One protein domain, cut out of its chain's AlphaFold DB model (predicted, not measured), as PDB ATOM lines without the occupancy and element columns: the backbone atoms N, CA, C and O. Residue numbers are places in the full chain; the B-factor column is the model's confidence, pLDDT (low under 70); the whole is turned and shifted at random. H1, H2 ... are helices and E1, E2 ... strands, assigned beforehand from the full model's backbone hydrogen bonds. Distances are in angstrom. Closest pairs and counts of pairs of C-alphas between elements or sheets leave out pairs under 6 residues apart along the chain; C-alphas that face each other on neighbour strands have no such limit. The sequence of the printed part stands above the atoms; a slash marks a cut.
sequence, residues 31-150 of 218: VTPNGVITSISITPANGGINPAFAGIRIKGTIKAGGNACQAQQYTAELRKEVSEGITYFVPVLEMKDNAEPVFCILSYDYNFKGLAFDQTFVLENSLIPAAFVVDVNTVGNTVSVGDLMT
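AT A GLANCE: This is residues 31 to 150 of the 218 residues of an uncharacterized protein of Proteobacteria bacterium (UniProt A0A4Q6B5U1). The model is an elongated sandwich of two twisted sheets, E3 E4 E6 E7 and E1 E2 E5, partly face to face with their strands crossed at 35 degrees. Along one side E3 comes close to E5, and on the other the short H2 packs on E1 and E6. H1 and the long link of residues 96 to 114 lie at one end of the length, and the link from E1 to E2 lies at the other. The printed part has 120 residues, with seven named strands and two named helices that follow along the chain as E1 E2 H1 E3 E4 E5 E6 E7 H2; the four-stranded sheet, in the order E3 E4 E6 E7, is mixed, the sheet in the order E1 E2 E5 is antiparallel, and the class is mostly strand. The whole is only just compact, close to loose, with a radius of gyration of the C-alphas of 15.8 A and spans of 52 by 27 by 25 A.

IN THESE COORDINATES: E3, residues 74 to 83, is 26.2 A long and begins at C-alpha 74 (127.536, 165.820, 141.264). E4, residues 86 to 95, is 27.9 A long; E6 is residues 132 to 134 and E7 residues 142 to 144. E1, residues 36 to 45, is 24.2 A long, begins at C-alpha 36 (116.838, 165.464, 149.533) and bends by 71 degrees at residue 39. E2, residues 53 to 63, is 30.8 A long, and E5, residues 115 to 124, 28.6 A. H1 is residues 68 to 71; H2, residues 145 to 150, ends at C-alpha 150 (96.276, 160.399, 140.787).

HOW THE PARTS SIT: E3 and E4 form an antiparallel hairpin, with N 79 and O 90 at 2.8 A. E4 and E6 are parallel, with N 89 and O 132 at 2.8 A. E6 and E7 form another antiparallel hairpin, with N 133 and O 143 at 2.8 A. In the twisted second sheet, E1 and E2 are an antiparallel hairpin, with N 43 and O 57 at 2.8 A, and E2 and E5 are antiparallel, with N 56 and O 121 at 2.8 A. Between the sheets, the closest C-alphas of E3 and E5 are those of Ala 76 and Phe 117, 5.6 A apart. H2 is on both sheets; its height over the sheet E1 E2 E5 is 8.2 A, and it lies over E1, with the C-alphas of Ile 42 and Met 149 closest at 6.2 A. H1 is on neither sheet, only just so for E1 E2 E5, with 4 pairs of C-alphas within 10 A. In H2 every O i to N i+4 pair is within hydrogen-bond range; H1 is too short for such a pair.

THE WHOLE: The C-alphas of Pro 51 and Ile 105, the two farthest apart, are 52.3 A from each other. The printed part has no cut, and the link from E4 to E5, 19 residues, is long. Residues 31 to 34, 47 to 49, 65 to 66 and 106 to 111 have pLDDT under 70.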
ATOM      1  N   VAL A  31     126.312 165.362 155.291       39.91
ATOM      2  CA  VAL A  31     125.898 165.030 153.934       39.91
ATOM      3  C   VAL A  31     125.309 163.639 154.049       39.91
ATOM      4  O   VAL A  31     126.039 162.652 154.107       39.91
ATOM      5  N   THR A  32     123.984 163.562 154.153       47.53
ATOM      6  CA  THR A  32     123.287 162.299 153.982       47.53
ATOM      7  C   THR A  32     123.692 161.765 152.607       47.53
ATOM      8  O   THR A  32     123.621 162.512 151.627       47.53
ATOM      9  N   PRO A  33     124.164 160.510 152.501       51.88
ATOM     10  CA  PRO A  33     124.561 159.944 151.210       51.88
ATOM     11  C   PRO A  33     123.393 159.937 150.210       51.88
ATOM     12  O   PRO A  33     123.607 159.966 149.001       51.88
ATOM     13  N   ASN A  34     122.164 159.987 150.729       61.91
ATOM     14  CA  ASN A  34     120.942 160.190 149.971       61.91
ATOM     15  C   ASN A  34     120.624 161.692 149.943       61.91
ATOM     16  O   ASN A  34     120.546 162.349 150.989       61.91
ATOM     17  N   GLY A  35     120.495 162.262 148.745       78.62
ATOM     18  CA  GLY A  35     120.125 163.669 148.588       78.62
ATOM     19  C   GLY A  35     118.654 163.908 148.950       78.62
ATOM     20  O   GLY A  35     117.862 162.982 148.968       78.62
ATOM     21  N   VAL A  36     118.251 165.150 149.221       85.94
ATOM     22  CA  VAL A  36     116.838 165.464 149.533       85.94
ATOM     23  C   VAL A  36     116.133 165.985 148.288       85.94
ATOM     24  O   VAL A  36     116.604 166.951 147.683       85.94
ATOM     25  N   ILE A  37     114.998 165.396 147.919       85.19
ATOM     26  CA  ILE A  37     114.193 165.842 146.777       85.19
ATOM     27  C   ILE A  37     113.430 167.111 147.170       85.19
ATOM     28  O   ILE A  37     112.621 167.100 148.091       85.19
ATOM     29  N   THR A  38     113.667 168.219 146.474       83.94
ATOM     30  CA  THR A  38     113.046 169.530 146.755       83.94
ATOM     31  C   THR A  38     111.842 169.833 145.872       83.94
ATOM     32  O   THR A  38     111.020 170.678 146.215       83.94
ATOM     33  N   SER A  39     111.734 169.160 144.730       83.19
ATOM     34  CA  SER A  39     110.558 169.191 143.866       83.19
ATOM     35  C   SER A  39     110.436 167.855 143.153       83.19
ATOM     36  O   SER A  39     111.453 167.241 142.825       83.19
ATOM     37  N   ILE A  40     109.207 167.392 142.936       84.25
ATOM     38  CA  ILE A  40     108.943 166.141 142.236       84.25
ATOM     39  C   ILE A  40     107.660 166.231 141.425       84.25
ATOM     40  O   ILE A  40     106.676 166.838 141.847       84.25
ATOM     41  N   SER A  41     107.675 165.593 140.266       81.25
ATOM     42  CA  SER A  41     106.504 165.334 139.447       81.25
ATOM     43  C   SER A  41     106.589 163.936 138.852       81.25
ATOM     44  O   SER A  41     107.681 163.401 138.635       81.25
ATOM     45  N   ILE A  42     105.426 163.344 138.593       81.62
ATOM     46  CA  ILE A  42     105.326 162.049 137.935       81.62
ATOM     47  C   ILE A  42     104.418 162.150 136.720       81.62
ATOM     48  O   ILE A  42     103.393 162.835 136.730       81.62
ATOM     49  N   THR A  43     104.813 161.455 135.664       75.81
ATOM     50  CA  THR A  43     104.053 161.351 134.424       75.81
ATOM     51  C   THR A  43     103.968 159.886 134.011       75.81
ATOM     52  O   THR A  43     104.978 159.180 134.113       75.81
ATOM     53  N   PRO A  44     102.799 159.392 133.567       74.94
ATOM     54  CA  PRO A  44     102.737 158.105 132.895       74.94
ATOM     55  C   PRO A  44     103.667 158.115 131.677       74.94
ATOM     56  O   PRO A  44     103.759 159.107 130.957       74.94
ATOM     57  N   ALA A  45     104.358 157.008 131.453       75.44
ATOM     58  CA  ALA A  45     105.153 156.758 130.263       75.44
ATOM     59  C   ALA A  45     104.722 155.420 129.651       75.44
ATOM     60  O   ALA A  45     104.167 154.551 130.327       75.44
ATOM     61  N   ASN A  46     104.973 155.234 128.356       70.44
ATOM     62  CA  ASN A  46     104.603 153.993 127.688       70.44
ATOM     63  C   ASN A  46     105.391 152.813 128.297       70.44
ATOM     64  O   ASN A  46     106.620 152.791 128.250       70.44
ATOM     65  N   GLY A  47     104.679 151.842 128.882       60.72
ATOM     66  CA  GLY A  47     105.250 150.619 129.462       60.72
ATOM     67  C   GLY A  47     105.644 149.560 128.427       60.72
ATOM     68  O   GLY A  47     106.088 148.474 128.796       60.72
ATOM     69  N   GLY A  48     105.481 149.860 127.135       63.88
ATOM     70  CA  GLY A  48     105.675 148.933 126.029       63.88
ATOM     71  C   GLY A  48     104.380 148.217 125.636       63.88
ATOM     72  O   GLY A  48     103.277 148.686 125.890       63.88
ATOM     73  N   ILE A  49     104.518 147.062 124.980       67.88
ATOM     74  CA  ILE A  49     103.385 146.297 124.420       67.88
ATOM     75  C   ILE A  49     102.629 145.506 125.511       67.88
ATOM     76  O   ILE A  49     101.508 145.055 125.289       67.88
ATOM     77  N   ASN A  50     103.223 145.316 126.696       73.44
ATOM     78  CA  ASN A  50     102.651 144.477 127.748       73.44
ATOM     79  C   ASN A  50     101.729 145.282 128.691       73.44
ATOM     80  O   ASN A  50     102.236 146.095 129.462       73.44
ATOM     81  N   PRO A  51     100.409 145.005 128.723       74.44
ATOM     82  CA  PRO A  51      99.453 145.740 129.554       74.44
ATOM     83  C   PRO A  51      99.597 145.478 131.062       74.44
ATOM     84  O   PRO A  51      98.963 146.162 131.862       74.44
ATOM     85  N   ALA A  52     100.399 144.494 131.481       80.88
ATOM     86  CA  ALA A  52     100.690 144.259 132.897       80.88
ATOM     87  C   ALA A  52     101.675 145.288 133.483       80.88
ATOM     88  O   ALA A  52     101.778 145.402 134.705       80.88
ATOM     89  N   PHE A  53     102.375 146.039 132.630       82.06
ATOM     90  CA  PHE A  53     103.389 147.004 133.030       82.06
ATOM     91  C   PHE A  53     103.004 148.417 132.597       82.06
ATOM     92  O   PHE A  53     102.387 148.614 131.551       82.06
ATOM     93  N   ALA A  54     103.431 149.405 133.374       84.00
ATOM     94  CA  ALA A  54     103.418 150.800 132.964       84.00
ATOM     95  C   ALA A  54     104.800 151.421 133.145       84.00
ATOM     96  O   ALA A  54     105.558 151.086 134.063       84.00
ATOM     97  N   GLY A  55     105.118 152.341 132.238       84.06
ATOM     98  CA  GLY A  55     106.215 153.264 132.422       84.06
ATOM     99  C   GLY A  55     105.761 154.383 133.350       84.06
ATOM    100  O   GLY A  55     104.644 154.888 133.249       84.06
ATOM    101  N   ILE A  56     106.639 154.797 134.245       88.19
ATOM    102  CA  ILE A  56     106.467 155.990 135.060       88.19
ATOM    103  C   ILE A  56     107.719 156.842 134.916       88.19
ATOM    104  O   ILE A  56     108.833 156.396 135.183       88.19
ATOM    105  N   ARG A  57     107.544 158.075 134.464       88.56
ATOM    106  CA  ARG A  57     108.623 159.050 134.357       88.56
ATOM    107  C   ARG A  57     108.541 160.003 135.536       88.56
ATOM    108  O   ARG A  57     107.535 160.693 135.699       88.56
ATOM    109  N   ILE A  58     109.591 160.019 136.347       89.88
ATOM    110  CA  ILE A  58     109.723 160.836 137.550       89.88
ATOM    111  C   ILE A  58     110.754 161.929 137.267       89.88
ATOM    112  O   ILE A  58     111.881 161.638 136.858       89.88
ATOM    113  N   LYS A  59     110.368 163.184 137.494       87.69
ATOM    114  CA  LYS A  59     111.241 164.354 137.347       87.69
ATOM    115  C   LYS A  59     111.282 165.155 138.626       87.69
ATOM    116  O   LYS A  59     110.287 165.209 139.347       87.69
ATOM    117  N   GLY A  60     112.381 165.849 138.861       88.00
ATOM    118  CA  GLY A  60     112.479 166.701 140.032       88.00
ATOM    119  C   GLY A  60     113.846 167.320 140.218       88.00
ATOM    120  O   GLY A  60     114.662 167.367 139.298       88.00
ATOM    121  N   THR A  61     114.084 167.788 141.437       89.62
ATOM    122  CA  THR A  61     115.368 168.348 141.858       89.62
ATOM    123  C   THR A  61     115.823 167.725 143.169       89.62
ATOM    124  O   THR A  61     115.029 167.617 144.099       89.62
ATOM    125  N   ILE A  62     117.099 167.354 143.263       89.94
ATOM    126  CA  ILE A  62     117.744 166.860 144.486       89.94
ATOM    127  C   ILE A  62     118.713 167.925 144.998       89.94
ATOM    128  O   ILE A  62     119.558 168.439 144.261       89.94
ATOM    129  N   LYS A  63     118.619 168.273 146.278       86.19
ATOM    130  CA  LYS A  63     119.541 169.210 146.916       86.19
ATOM    131  C   LYS A  63     120.886 168.531 147.188       86.19
ATOM    132  O   LYS A  63     120.986 167.690 148.075       86.19
ATOM    133  N   ALA A  64     121.917 168.954 146.460       74.62
ATOM    134  CA  ALA A  64     123.307 168.554 146.663       74.62
ATOM    135  C   ALA A  64     124.059 169.597 147.507       74.62
ATOM    136  O   ALA A  64     124.685 170.505 146.970       74.62
ATOM    137  N   GLY A  65     123.970 169.497 148.837       67.31
ATOM    138  CA  GLY A  65     124.818 170.285 149.743       67.31
ATOM    139  C   GLY A  65     124.682 171.819 149.658       67.31
ATOM    140  O   GLY A  65     123.647 172.356 149.264       67.31
ATOM    141  N   GLY A  66     125.715 172.520 150.147       63.06
ATOM    142  CA  GLY A  66     125.659 173.893 150.670       63.06
ATOM    143  C   GLY A  66     125.507 175.045 149.668       63.06
ATOM    144  O   GLY A  66     125.127 176.130 150.101       63.06
ATOM    145  N   ASN A  67     125.779 174.859 148.369       74.12
ATOM    146  CA  ASN A  67     125.528 175.866 147.320       74.12
ATOM    147  C   ASN A  67     125.612 175.276 145.894       74.12
ATOM    148  O   ASN A  67     126.061 174.146 145.695       74.12
ATOM    149  N   ALA A  68     125.224 176.076 144.893       79.12
ATOM    150  CA  ALA A  68     125.242 175.691 143.478       79.12
ATOM    151  C   ALA A  68     126.631 175.284 142.962       79.12
ATOM    152  O   ALA A  68     126.723 174.420 142.099       79.12
ATOM    153  N   CYS A  69     127.703 175.901 143.469       81.00
ATOM    154  CA  CYS A  69     129.070 175.624 143.032       81.00
ATOM    155  C   CYS A  69     129.506 174.206 143.420       81.00
ATOM    156  O   CYS A  69     129.974 173.455 142.569       81.00
ATOM    157  N   GLN A  70     129.270 173.803 144.672       80.19
ATOM    158  CA  GLN A  70     129.572 172.444 145.134       80.19
ATOM    159  C   GLN A  70     128.737 171.403 144.382       80.19
ATOM    160  O   GLN A  70     129.242 170.353 143.996       80.19
ATOM    161  N   ALA A  71     127.475 171.727 144.097       83.88
ATOM    162  CA  ALA A  71     126.585 170.843 143.359       83.88
ATOM    163  C   ALA A  71     127.082 170.514 141.935       83.88
ATOM    164  O   ALA A  71     126.730 169.467 141.402       83.88
ATOM    165  N   GLN A  72     127.933 171.344 141.315       84.31
ATOM    166  CA  GLN A  72     128.447 171.085 139.960       84.31
ATOM    167  C   GLN A  72     129.278 169.801 139.855       84.31
ATOM    168  O   GLN A  72     129.379 169.241 138.759       84.31
ATOM    169  N   GLN A  73     129.837 169.331 140.970       87.25
ATOM    170  CA  GLN A  73     130.626 168.102 141.035       87.25
ATOM    171  C   GLN A  73     129.766 166.834 141.006       87.25
ATOM    172  O   GLN A  73     130.318 165.749 140.845       87.25
ATOM    173  N   TYR A  74     128.440 166.956 141.126       89.62
ATOM    174  CA  TYR A  74     127.536 165.820 141.264       89.62
ATOM    175  C   TYR A  74     126.565 165.680 140.083       89.62
ATOM    176  O   TYR A  74     126.240 166.651 139.389       89.62
ATOM    177  N   THR A  75     126.087 164.459 139.870       90.69
ATOM    178  CA  THR A  75     124.858 164.126 139.143       90.69
ATOM    179  C   THR A  75     123.767 163.757 140.144       90.69
ATOM    180  O   THR A  75     124.048 163.325 141.262       90.69
ATOM    181  N   ALA A  76     122.514 163.985 139.757       91.69
ATOM    182  CA  ALA A  76     121.343 163.653 140.552       91.69
ATOM    183  C   ALA A  76     120.520 162.595 139.830       91.69
ATOM    184  O   ALA A  76     120.171 162.768 138.661       91.69
ATOM    185  N   GLU A  77     120.207 161.521 140.541       93.06
ATOM    186  CA  GLU A  77     119.491 160.370 140.008       93.06
ATOM    187  C   GLU A  77     118.532 159.801 141.059       93.06
ATOM    188  O   GLU A  77     118.655 160.067 142.253       93.06
ATOM    189  N   LEU A  78     117.572 159.000 140.614       93.69
ATOM    190  CA  LEU A  78     116.780 158.105 141.442       93.69
ATOM    191  C   LEU A  78     117.225 156.663 141.179       93.69
ATOM    192  O   LEU A  78     117.325 156.206 140.039       93.69
ATOM    193  N   ARG A  79     117.429 155.899 142.244       93.44
ATOM    194  CA  ARG A  79     117.605 154.450 142.151       93.44
ATOM    195  C   ARG A  79     116.329 153.750 142.576       93.44
ATOM    196  O   ARG A  79     115.691 154.126 143.554       93.44
ATOM    197  N   LYS A  80     115.963 152.717 141.824       94.25
ATOM    198  CA  LYS A  80     114.884 151.806 142.199       94.25
ATOM    199  C   LYS A  80     115.447 150.755 143.148       94.25
ATOM    200  O   LYS A  80     116.303 149.968 142.750       94.25
ATOM    201  N   GLU A  81     114.914 150.705 144.355       93.19
ATOM    202  CA  GLU A  81     115.232 149.695 145.359       93.19
ATOM    203  C   GLU A  81     113.974 148.905 145.719       93.19
ATOM    204  O   GLU A  81     112.857 149.416 145.657       93.19
ATOM    205  N   VAL A  82     114.144 147.630 146.067       91.06
ATOM    206  CA  VAL A  82     113.045 146.775 146.523       91.06
ATOM    207  C   VAL A  82     113.403 146.249 147.901       91.06
ATOM    208  O   VAL A  82     114.400 145.548 148.054       91.06
ATOM    209  N   SER A  83     112.577 146.577 148.890       87.50
ATOM    210  CA  SER A  83     112.734 146.109 150.266       87.50
ATOM    211  C   SER A  83     111.395 145.588 150.766       87.50
ATOM    212  O   SER A  83     110.376 146.255 150.607       87.50
ATOM    213  N   GLU A  84     111.383 144.367 151.303       89.12
ATOM    214  CA  GLU A  84     110.171 143.710 151.821       89.12
ATOM    215  C   GLU A  84     109.012 143.634 150.799       89.12
ATOM    216  O   GLU A  84     107.837 143.664 151.152       89.12
ATOM    217  N   GLY A  85     109.338 143.537 149.504       85.06
ATOM    218  CA  GLY A  85     108.351 143.512 148.414       85.06
ATOM    219  C   GLY A  85     107.771 144.883 148.042       85.06
ATOM    220  O   GLY A  85     106.966 144.970 147.117       85.06
ATOM    221  N   ILE A  86     108.206 145.953 148.709       89.69
ATOM    222  CA  ILE A  86     107.828 147.338 148.425       89.69
ATOM    223  C   ILE A  86     108.900 147.972 147.535       89.69
ATOM    224  O   ILE A  86     110.098 147.785 147.751       89.69
ATOM    225  N   THR A  87     108.468 148.720 146.517       92.56
ATOM    226  CA  THR A  87     109.378 149.464 145.636       92.56
ATOM    227  C   THR A  87     109.597 150.877 146.167       92.56
ATOM    228  O   THR A  87     108.638 151.619 146.367       92.56
ATOM    229  N   TYR A  88     110.860 151.261 146.316       93.00
ATOM    230  CA  TYR A  88     111.292 152.593 146.716       93.00
ATOM    231  C   TYR A  88     112.096 153.253 145.593       93.00
ATOM    232  O   TYR A  88     112.930 152.616 144.951       93.00
ATOM    233  N   PHE A  89     111.861 154.541 145.367       94.50
ATOM    234  CA  PHE A  89     112.671 155.398 144.509       94.50
ATOM    235  C   PHE A  89     113.509 156.316 145.391       94.50
ATOM    236  O   PHE A  89     112.972 157.226 146.029       94.50
ATOM    237  N   VAL A  90     114.809 156.035 145.448       93.25
ATOM    238  CA  VAL A  90     115.758 156.664 146.368       93.25
ATOM    239  C   VAL A  90     116.595 157.707 145.636       93.25
ATOM    240  O   VAL A  90     117.221 157.363 144.635       93.25
ATOM    241  N   PRO A  91     116.629 158.966 146.100       92.94
ATOM    242  CA  PRO A  91     117.509 159.984 145.548       92.94
ATOM    243  C   PRO A  91     118.970 159.678 145.844       92.94
ATOM    244  O   PRO A  91     119.375 159.483 146.990       92.94
ATOM    245  N   VAL A  92     119.776 159.708 144.794       91.00
ATOM    246  CA  VAL A  92     121.211 159.468 144.851       91.00
ATOM    247  C   VAL A  92     121.942 160.643 144.223       91.00
ATOM    248  O   VAL A  92     121.558 161.165 143.175       91.00
ATOM    249  N   LEU A  93     123.011 161.052 144.900       89.62
ATOM    250  CA  LEU A  93     123.991 161.990 144.382       89.62
ATOM    251  C   LEU A  93     125.287 161.239 144.120       89.62
ATOM    252  O   LEU A  93     125.888 160.690 145.045       89.62
ATOM    253  N   GLU A  94     125.733 161.238 142.873       89.19
ATOM    254  CA  GLU A  94     127.012 160.644 142.491       89.19
ATOM    255  C   GLU A  94     127.975 161.746 142.079       89.19
ATOM    256  O   GLU A  94     127.577 162.710 141.434       89.19
ATOM    257  N   MET A  95     129.248 161.643 142.465       87.81
ATOM    258  CA  MET A  95     130.254 162.528 141.879       87.81
ATOM    259  C   MET A  95     130.426 162.183 140.404       87.81
ATOM    260  O   MET A  95     130.516 161.011 140.047       87.81
ATOM    261  N   LYS A  96     130.539 163.208 139.561       89.25
ATOM    262  CA  LYS A  96     130.879 163.038 138.149       89.25
ATOM    263  C   LYS A  96     132.245 162.376 138.010       89.25
ATOM    264  O   LYS A  96     133.188 162.726 138.725       89.25
ATOM    265  N   ASP A  97     132.370 161.500 137.020       86.38
ATOM    266  CA  ASP A  97     133.661 160.955 136.620       86.38
ATOM    267  C   ASP A  97     134.622 162.104 136.278       86.38
ATOM    268  O   ASP A  97     134.324 162.953 135.434       86.38
ATOM    269  N   ASN A  98     135.784 162.128 136.933       84.31
ATOM    270  CA  ASN A  98     136.790 163.197 136.834       84.31
ATOM    271  C   ASN A  98     136.355 164.559 137.407       84.31
ATOM    272  O   ASN A  98     136.803 165.599 136.923       84.31
ATOM    273  N   ALA A  99     135.504 164.581 138.437       81.25
ATOM    274  CA  ALA A  99     135.215 165.813 139.165       81.25
ATOM    275  C   ALA A  99     136.508 166.423 139.745       81.25
ATOM    276  O   ALA A  99     137.099 165.901 140.691       81.25
ATOM    277  N   GLU A 100     136.948 167.545 139.175       80.56
ATOM    278  CA  GLU A 100     138.067 168.310 139.717       80.56
ATOM    279  C   GLU A 100     137.669 168.988 141.041       80.56
ATOM    280  O   GLU A 100     136.489 169.297 141.255       80.56
ATOM    281  N   PRO A 101     138.626 169.254 141.949       78.31
ATOM    282  CA  PRO A 101     138.362 170.033 143.151       78.31
ATOM    283  C   PRO A 101     137.859 171.435 142.780       78.31
ATOM    284  O   PRO A 101     138.586 172.223 142.178       78.31
ATOM    285  N   VAL A 102     136.624 171.766 143.162       74.31
ATOM    286  CA  VAL A 102     136.056 173.096 142.916       74.31
ATOM    287  C   VAL A 102     136.245 173.974 144.154       74.31
ATOM    288  O   VAL A 102     135.777 173.656 145.247       74.31
ATOM    289  N   PHE A 103     136.916 175.115 143.984       77.62
ATOM    290  CA  PHE A 103     137.033 176.135 145.025       77.62
ATOM    291  C   PHE A 103     135.803 177.044 145.009       77.62
ATOM    292  O   PHE A 103     135.700 177.968 144.204       77.62
ATOM    293  N   CYS A 104     134.863 176.787 145.916       73.31
ATOM    294  CA  CYS A 104     133.635 177.568 146.013       73.31
ATOM    295  C   CYS A 104     133.799 178.761 146.956       73.31
ATOM    296  O   CYS A 104     133.935 178.603 148.168       73.31
ATOM    297  N   ILE A 105     133.725 179.973 146.406       71.19
ATOM    298  CA  ILE A 105     133.543 181.190 147.201       71.19
ATOM    299  C   ILE A 105     132.057 181.247 147.584       71.19
ATOM    300  O   ILE A 105     131.197 181.138 146.710       71.19
ATOM    301  N   LEU A 106     131.748 181.410 148.878       59.47
ATOM    302  CA  LEU A 106     130.398 181.415 149.490       59.47
ATOM    303  C   LEU A 106     129.413 182.469 148.927       59.47
ATOM    304  O   LEU A 106     128.327 182.658 149.463       59.47
ATOM    305  N   SER A 107     129.779 183.173 147.859       54.59
ATOM    306  CA  SER A 107     129.052 184.292 147.273       54.59
ATOM    307  C   SER A 107     128.001 183.907 146.226       54.59
ATOM    308  O   SER A 107     127.342 184.807 145.712       54.59
ATOM    309  N   TYR A 108     127.827 182.623 145.880       53.19
ATOM    310  CA  TYR A 108     126.936 182.232 144.779       53.19
ATOM    311  C   TYR A 108     125.628 181.541 145.198       53.19
ATOM    312  O   TYR A 108     125.608 180.432 145.727       53.19
ATOM    313  N   ASP A 109     124.566 182.269 144.846       53.66
ATOM    314  CA  ASP A 109     123.148 181.957 144.657       53.66
ATOM    315  C   ASP A 109     122.384 181.280 145.806       53.66
ATOM    316  O   ASP A 109     122.214 180.060 145.863       53.66
ATOM    317  N   TYR A 110     121.794 182.121 146.664       55.94
ATOM    318  CA  TYR A 110     120.766 181.732 147.636       55.94
ATOM    319  C   TYR A 110     119.538 181.059 146.993       55.94
ATOM    320  O   TYR A 110     118.750 180.443 147.710       55.94
ATOM    321  N   ASN A 111     119.362 181.148 145.667       66.38
ATOM    322  CA  ASN A 111     118.219 180.569 144.959       66.38
ATOM    323  C   ASN A 111     118.504 179.195 144.337       66.38
ATOM    324  O   ASN A 111     117.697 178.719 143.535       66.38
ATOM    325  N   PHE A 112     119.622 178.541 144.670       74.75
ATOM    326  CA  PHE A 112     119.901 177.199 144.164       74.75
ATOM    327  C   PHE A 112     118.811 176.199 144.589       74.75
ATOM    328  O   PHE A 112     118.662 175.875 145.767       74.75
ATOM    329  N   LYS A 113     118.054 175.693 143.608       74.00
ATOM    330  CA  LYS A 113     116.909 174.792 143.836       74.00
ATOM    331  C   LYS A 113     117.295 173.313 143.974       74.00
ATOM    332  O   LYS A 113     116.475 172.520 144.433       74.00
ATOM    333  N   GLY A 114     118.526 172.952 143.607       86.06
ATOM    334  CA  GLY A 114     119.005 171.571 143.520       86.06
ATOM    335  C   GLY A 114     119.432 171.186 142.100       86.06
ATOM    336  O   GLY A 114     119.298 171.967 141.159       86.06
ATOM    337  N   LEU A 115     119.960 169.973 141.958       88.50
ATOM    338  CA  LEU A 115     120.298 169.346 140.684       88.50
ATOM    339  C   LEU A 115     119.068 168.645 140.115       88.50
ATOM    340  O   LEU A 115     118.401 167.904 140.832       88.50
ATOM    341  N   ALA A 116     118.768 168.881 138.841       89.56
ATOM    342  CA  ALA A 116     117.628 168.257 138.184       89.56
ATOM    343  C   ALA A 116     117.890 166.777 137.867       89.56
ATOM    344  O   ALA A 116     119.012 166.411 137.518       89.56
ATOM    345  N   PHE A 117     116.838 165.963 137.930       91.69
ATOM    346  CA  PHE A 117     116.823 164.584 137.443       91.69
ATOM    347  C   PHE A 117     115.559 164.329 136.610       91.69
ATOM    348  O   PHE A 117     114.520 164.966 136.810       91.69
ATOM    349  N   ASP A 118     115.650 163.381 135.679       92.69
ATOM    350  CA  ASP A 118     114.555 162.952 134.807       92.69
ATOM    351  C   ASP A 118     114.778 161.486 134.427       92.69
ATOM    352  O   ASP A 118     115.684 161.171 133.652       92.69
ATOM    353  N   GLN A 119     114.000 160.579 135.017       93.38
ATOM    354  CA  GLN A 119     114.188 159.141 134.833       93.38
ATOM    355  C   GLN A 119     112.867 158.417 134.634       93.38
ATOM    356  O   GLN A 119     111.836 158.782 135.195       93.38
ATOM    357  N   THR A 120     112.909 157.364 133.819       90.81
ATOM    358  CA  THR A 120     111.754 156.512 133.533       90.81
ATOM    359  C   THR A 120     111.983 155.124 134.106       90.81
ATOM    360  O   THR A 120     112.997 154.489 133.825       90.81
ATOM    361  N   PHE A 121     111.014 154.642 134.877       91.75
ATOM    362  CA  PHE A 121     111.005 153.310 135.459       91.75
ATOM    363  C   PHE A 121     109.847 152.505 134.891       91.75
ATOM    364  O   PHE A 121     108.785 153.046 134.603       91.75
ATOM    365  N   VAL A 122     110.043 151.197 134.762       89.88
ATOM    366  CA  VAL A 122     108.973 150.266 134.402       89.88
ATOM    367  C   VAL A 122     108.568 149.494 135.653       89.88
ATOM    368  O   VAL A 122     109.419 148.940 136.368       89.88
ATOM    369  N   LEU A 123     107.267 149.493 135.935       89.06
ATOM    370  CA  LEU A 123     106.656 148.806 137.069       89.06
ATOM    371  C   LEU A 123     105.484 147.949 136.609       89.06
ATOM    372  O   LEU A 123     104.816 148.269 135.630       89.06
ATOM    373  N   GLU A 124     105.213 146.882 137.354       89.81
ATOM    374  CA  GLU A 124     103.934 146.184 137.256       89.81
ATOM    375  C   GLU A 124     102.816 147.103 137.750       89.81
ATOM    376  O   GLU A 124     102.951 147.747 138.793       89.81
ATOM    377  N   ASN A 125     101.693 147.131 137.032       84.94
ATOM    378  CA  ASN A 125     100.559 147.998 137.360       84.94
ATOM    379  C   ASN A 125     100.021 147.771 138.782       84.94
ATOM    380  O   ASN A 125      99.604 148.716 139.446       84.94
ATOM    381  N   SER A 126     100.077 146.531 139.272       87.06
ATOM    382  CA  SER A 126      99.674 146.150 140.632       87.06
ATOM    383  C   SER A 126     100.571 146.734 141.728       87.06
ATOM    384  O   SER A 126     100.113 146.890 142.858       87.06
ATOM    385  N   LEU A 127     101.831 147.059 141.418       89.62
ATOM    386  CA  LEU A 127     102.819 147.539 142.388       89.62
ATOM    387  C   LEU A 127     102.883 149.066 142.473       89.62
ATOM    388  O   LEU A 127     103.405 149.595 143.449       89.62
ATOM    389  N   ILE A 128     102.335 149.781 141.487       88.12
ATOM    390  CA  ILE A 128     102.332 151.252 141.443       88.12
ATOM    391  C   ILE A 128     101.694 151.881 142.694       88.12
ATOM    392  O   ILE A 128     102.319 152.772 143.271       88.12
ATOM    393  N   PRO A 129     100.514 151.435 143.176       87.19
ATOM    394  CA  PRO A 129      99.900 152.019 144.372       87.19
ATOM    395  C   PRO A 129     100.703 151.777 145.655       87.19
ATOM    396  O   PRO A 129     100.510 152.484 146.637       87.19
ATOM    397  N   ALA A 130     101.582 150.772 145.651       88.69
ATOM    398  CA  ALA A 130     102.419 150.397 146.784       88.69
ATOM    399  C   ALA A 130     103.865 150.905 146.652       88.69
ATOM    400  O   ALA A 130     104.696 150.573 147.490       88.69
ATOM    401  N   ALA A 131     104.195 151.668 145.606       92.00
ATOM    402  CA  ALA A 131     105.530 152.219 145.416       92.00
ATOM    403  C   ALA A 131     105.660 153.608 146.058       92.00
ATOM    404  O   ALA A 131     104.709 154.394 146.064       92.00
ATOM    405  N   PHE A 132     106.855 153.935 146.552       93.62
ATOM    406  CA  PHE A 132     107.127 155.196 147.244       93.62
ATOM    407  C   PHE A 132     108.359 155.902 146.692       93.62
ATOM    408  O   PHE A 132     109.334 155.264 146.305       93.62
ATOM    409  N   VAL A 133     108.340 157.229 146.722       90.81
ATOM    410  CA  VAL A 133     109.538 158.059 146.579       90.81
ATOM    411  C   VAL A 133     109.966 158.526 147.964       90.81
ATOM    412  O   VAL A 133     109.123 158.989 148.734       90.81
ATOM    413  N   VAL A 134     111.247 158.382 148.297       91.00
ATOM    414  CA  VAL A 134     111.774 158.710 149.633       91.00
ATOM    415  C   VAL A 134     112.522 160.044 149.648       91.00
ATOM    416  O   VAL A 134     112.903 160.571 148.604       91.00
ATOM    417  N   ASP A 135     112.717 160.584 150.849       87.56
ATOM    418  CA  ASP A 135     113.416 161.838 151.140       87.56
ATOM    419  C   ASP A 135     112.852 163.055 150.383       87.56
ATOM    420  O   ASP A 135     113.587 163.919 149.896       87.56
ATOM    421  N   VAL A 136     111.519 163.143 150.298       80.94
ATOM    422  CA  VAL A 136     110.815 164.272 149.666       80.94
ATOM    423  C   VAL A 136     110.613 165.412 150.666       80.94
ATOM    424  O   VAL A 136     109.994 165.234 151.712       80.94
ATOM    425  N   ASN A 137     111.064 166.615 150.319       79.44
ATOM    426  CA  ASN A 137     111.133 167.836 151.136       79.44
ATOM    427  C   ASN A 137     112.104 167.757 152.322       79.44
ATOM    428  O   ASN A 137     112.921 168.661 152.506       79.44
ATOM    429  N   THR A 138     112.018 166.700 153.128       78.69
ATOM    430  CA  THR A 138     112.863 166.457 154.302       78.69
ATOM    431  C   THR A 138     113.299 164.999 154.353       78.69
ATOM    432  O   THR A 138     112.555 164.112 153.938       78.69
ATOM    433  N   VAL A 139     114.479 164.753 154.922       82.25
ATOM    434  CA  VAL A 139     115.009 163.400 155.148       82.25
ATOM    435  C   VAL A 139     113.999 162.555 155.936       82.25
ATOM    436  O   VAL A 139     113.428 163.025 156.924       82.25
ATOM    437  N   GLY A 140     113.775 161.321 155.488       79.06
ATOM    438  CA  GLY A 140     112.869 160.336 156.080       79.06
ATOM    439  C   GLY A 140     111.407 160.443 155.638       79.06
ATOM    440  O   GLY A 140     110.622 159.548 155.945       79.06
ATOM    441  N   ASN A 141     111.019 161.500 154.919       83.62
ATOM    442  CA  ASN A 141     109.655 161.629 154.412       83.62
ATOM    443  C   ASN A 141     109.462 160.814 153.127       83.62
ATOM    444  O   ASN A 141     110.326 160.818 152.252       83.62
ATOM    445  N   THR A 142     108.310 160.165 152.981       88.44
ATOM    446  CA  THR A 142     107.979 159.349 151.809       88.44
ATOM    447  C   THR A 142     106.674 159.810 151.171       88.44
ATOM    448  O   THR A 142     105.771 160.309 151.843       88.44
ATOM    449  N   VAL A 143     106.572 159.671 149.849       87.25
ATOM    450  CA  VAL A 143     105.372 160.023 149.079       87.25
ATOM    451  C   VAL A 143     104.975 158.851 148.190       87.25
ATOM    452  O   VAL A 143     105.822 158.264 147.519       87.25
ATOM    453  N   SER A 144     103.686 158.507 148.183       90.75
ATOM    454  CA  SER A 144     103.126 157.439 147.349       90.75
ATOM    455  C   SER A 144     103.182 157.799 145.864       90.75
ATOM    456  O   SER A 144     102.747 158.873 145.442       90.75
ATOM    457  N   VAL A 145     103.675 156.867 145.051       87.44
ATOM    458  CA  VAL A 145     103.681 156.972 143.586       87.44
ATOM    459  C   VAL A 145     102.250 156.985 143.046       87.44
ATOM    460  O   VAL A 145     101.944 157.780 142.159       87.44
ATOM    461  N   GLY A 146     101.357 156.166 143.610       83.69
ATOM    462  CA  GLY A 146      99.943 156.135 143.227       83.69
ATOM    463  C   GLY A 146      99.229 157.468 143.471       83.69
ATOM    464  O   GLY A 146      98.467 157.923 142.615       83.69
ATOM    465  N   ASP A 147      99.527 158.138 144.585       83.44
ATOM    466  CA  ASP A 147      98.931 159.440 144.907       83.44
ATOM    467  C   ASP A 147      99.432 160.522 143.948       83.44
ATOM    468  O   ASP A 147      98.641 161.317 143.437       83.44
ATOM    469  N   LEU A 148     100.734 160.517 143.642       80.38
ATOM    470  CA  LEU A 148     101.323 161.429 142.661       80.38
ATOM    471  C   LEU A 148     100.740 161.201 141.258       80.38
ATOM    472  O   LEU A 148     100.472 162.165 140.540       80.38
ATOM    473  N   MET A 149     100.495 159.946 140.872       75.31
ATOM    474  CA  MET A 149      99.846 159.618 139.598       75.31
ATOM    475  C   MET A 149      98.373 160.035 139.563       75.31
ATOM    476  O   MET A 149      97.881 160.466 138.520       75.31
ATOM    477  N   THR A 150      97.670 159.952 140.691       73.38
ATOM    478  CA  THR A 150      96.276 160.399 140.787       73.38
ATOM    479  C   THR A 150      96.189 161.918 140.687       73.38
ATOM    480  O   THR A 150      95.419 162.427 139.880       73.38
TER     481      THR A 150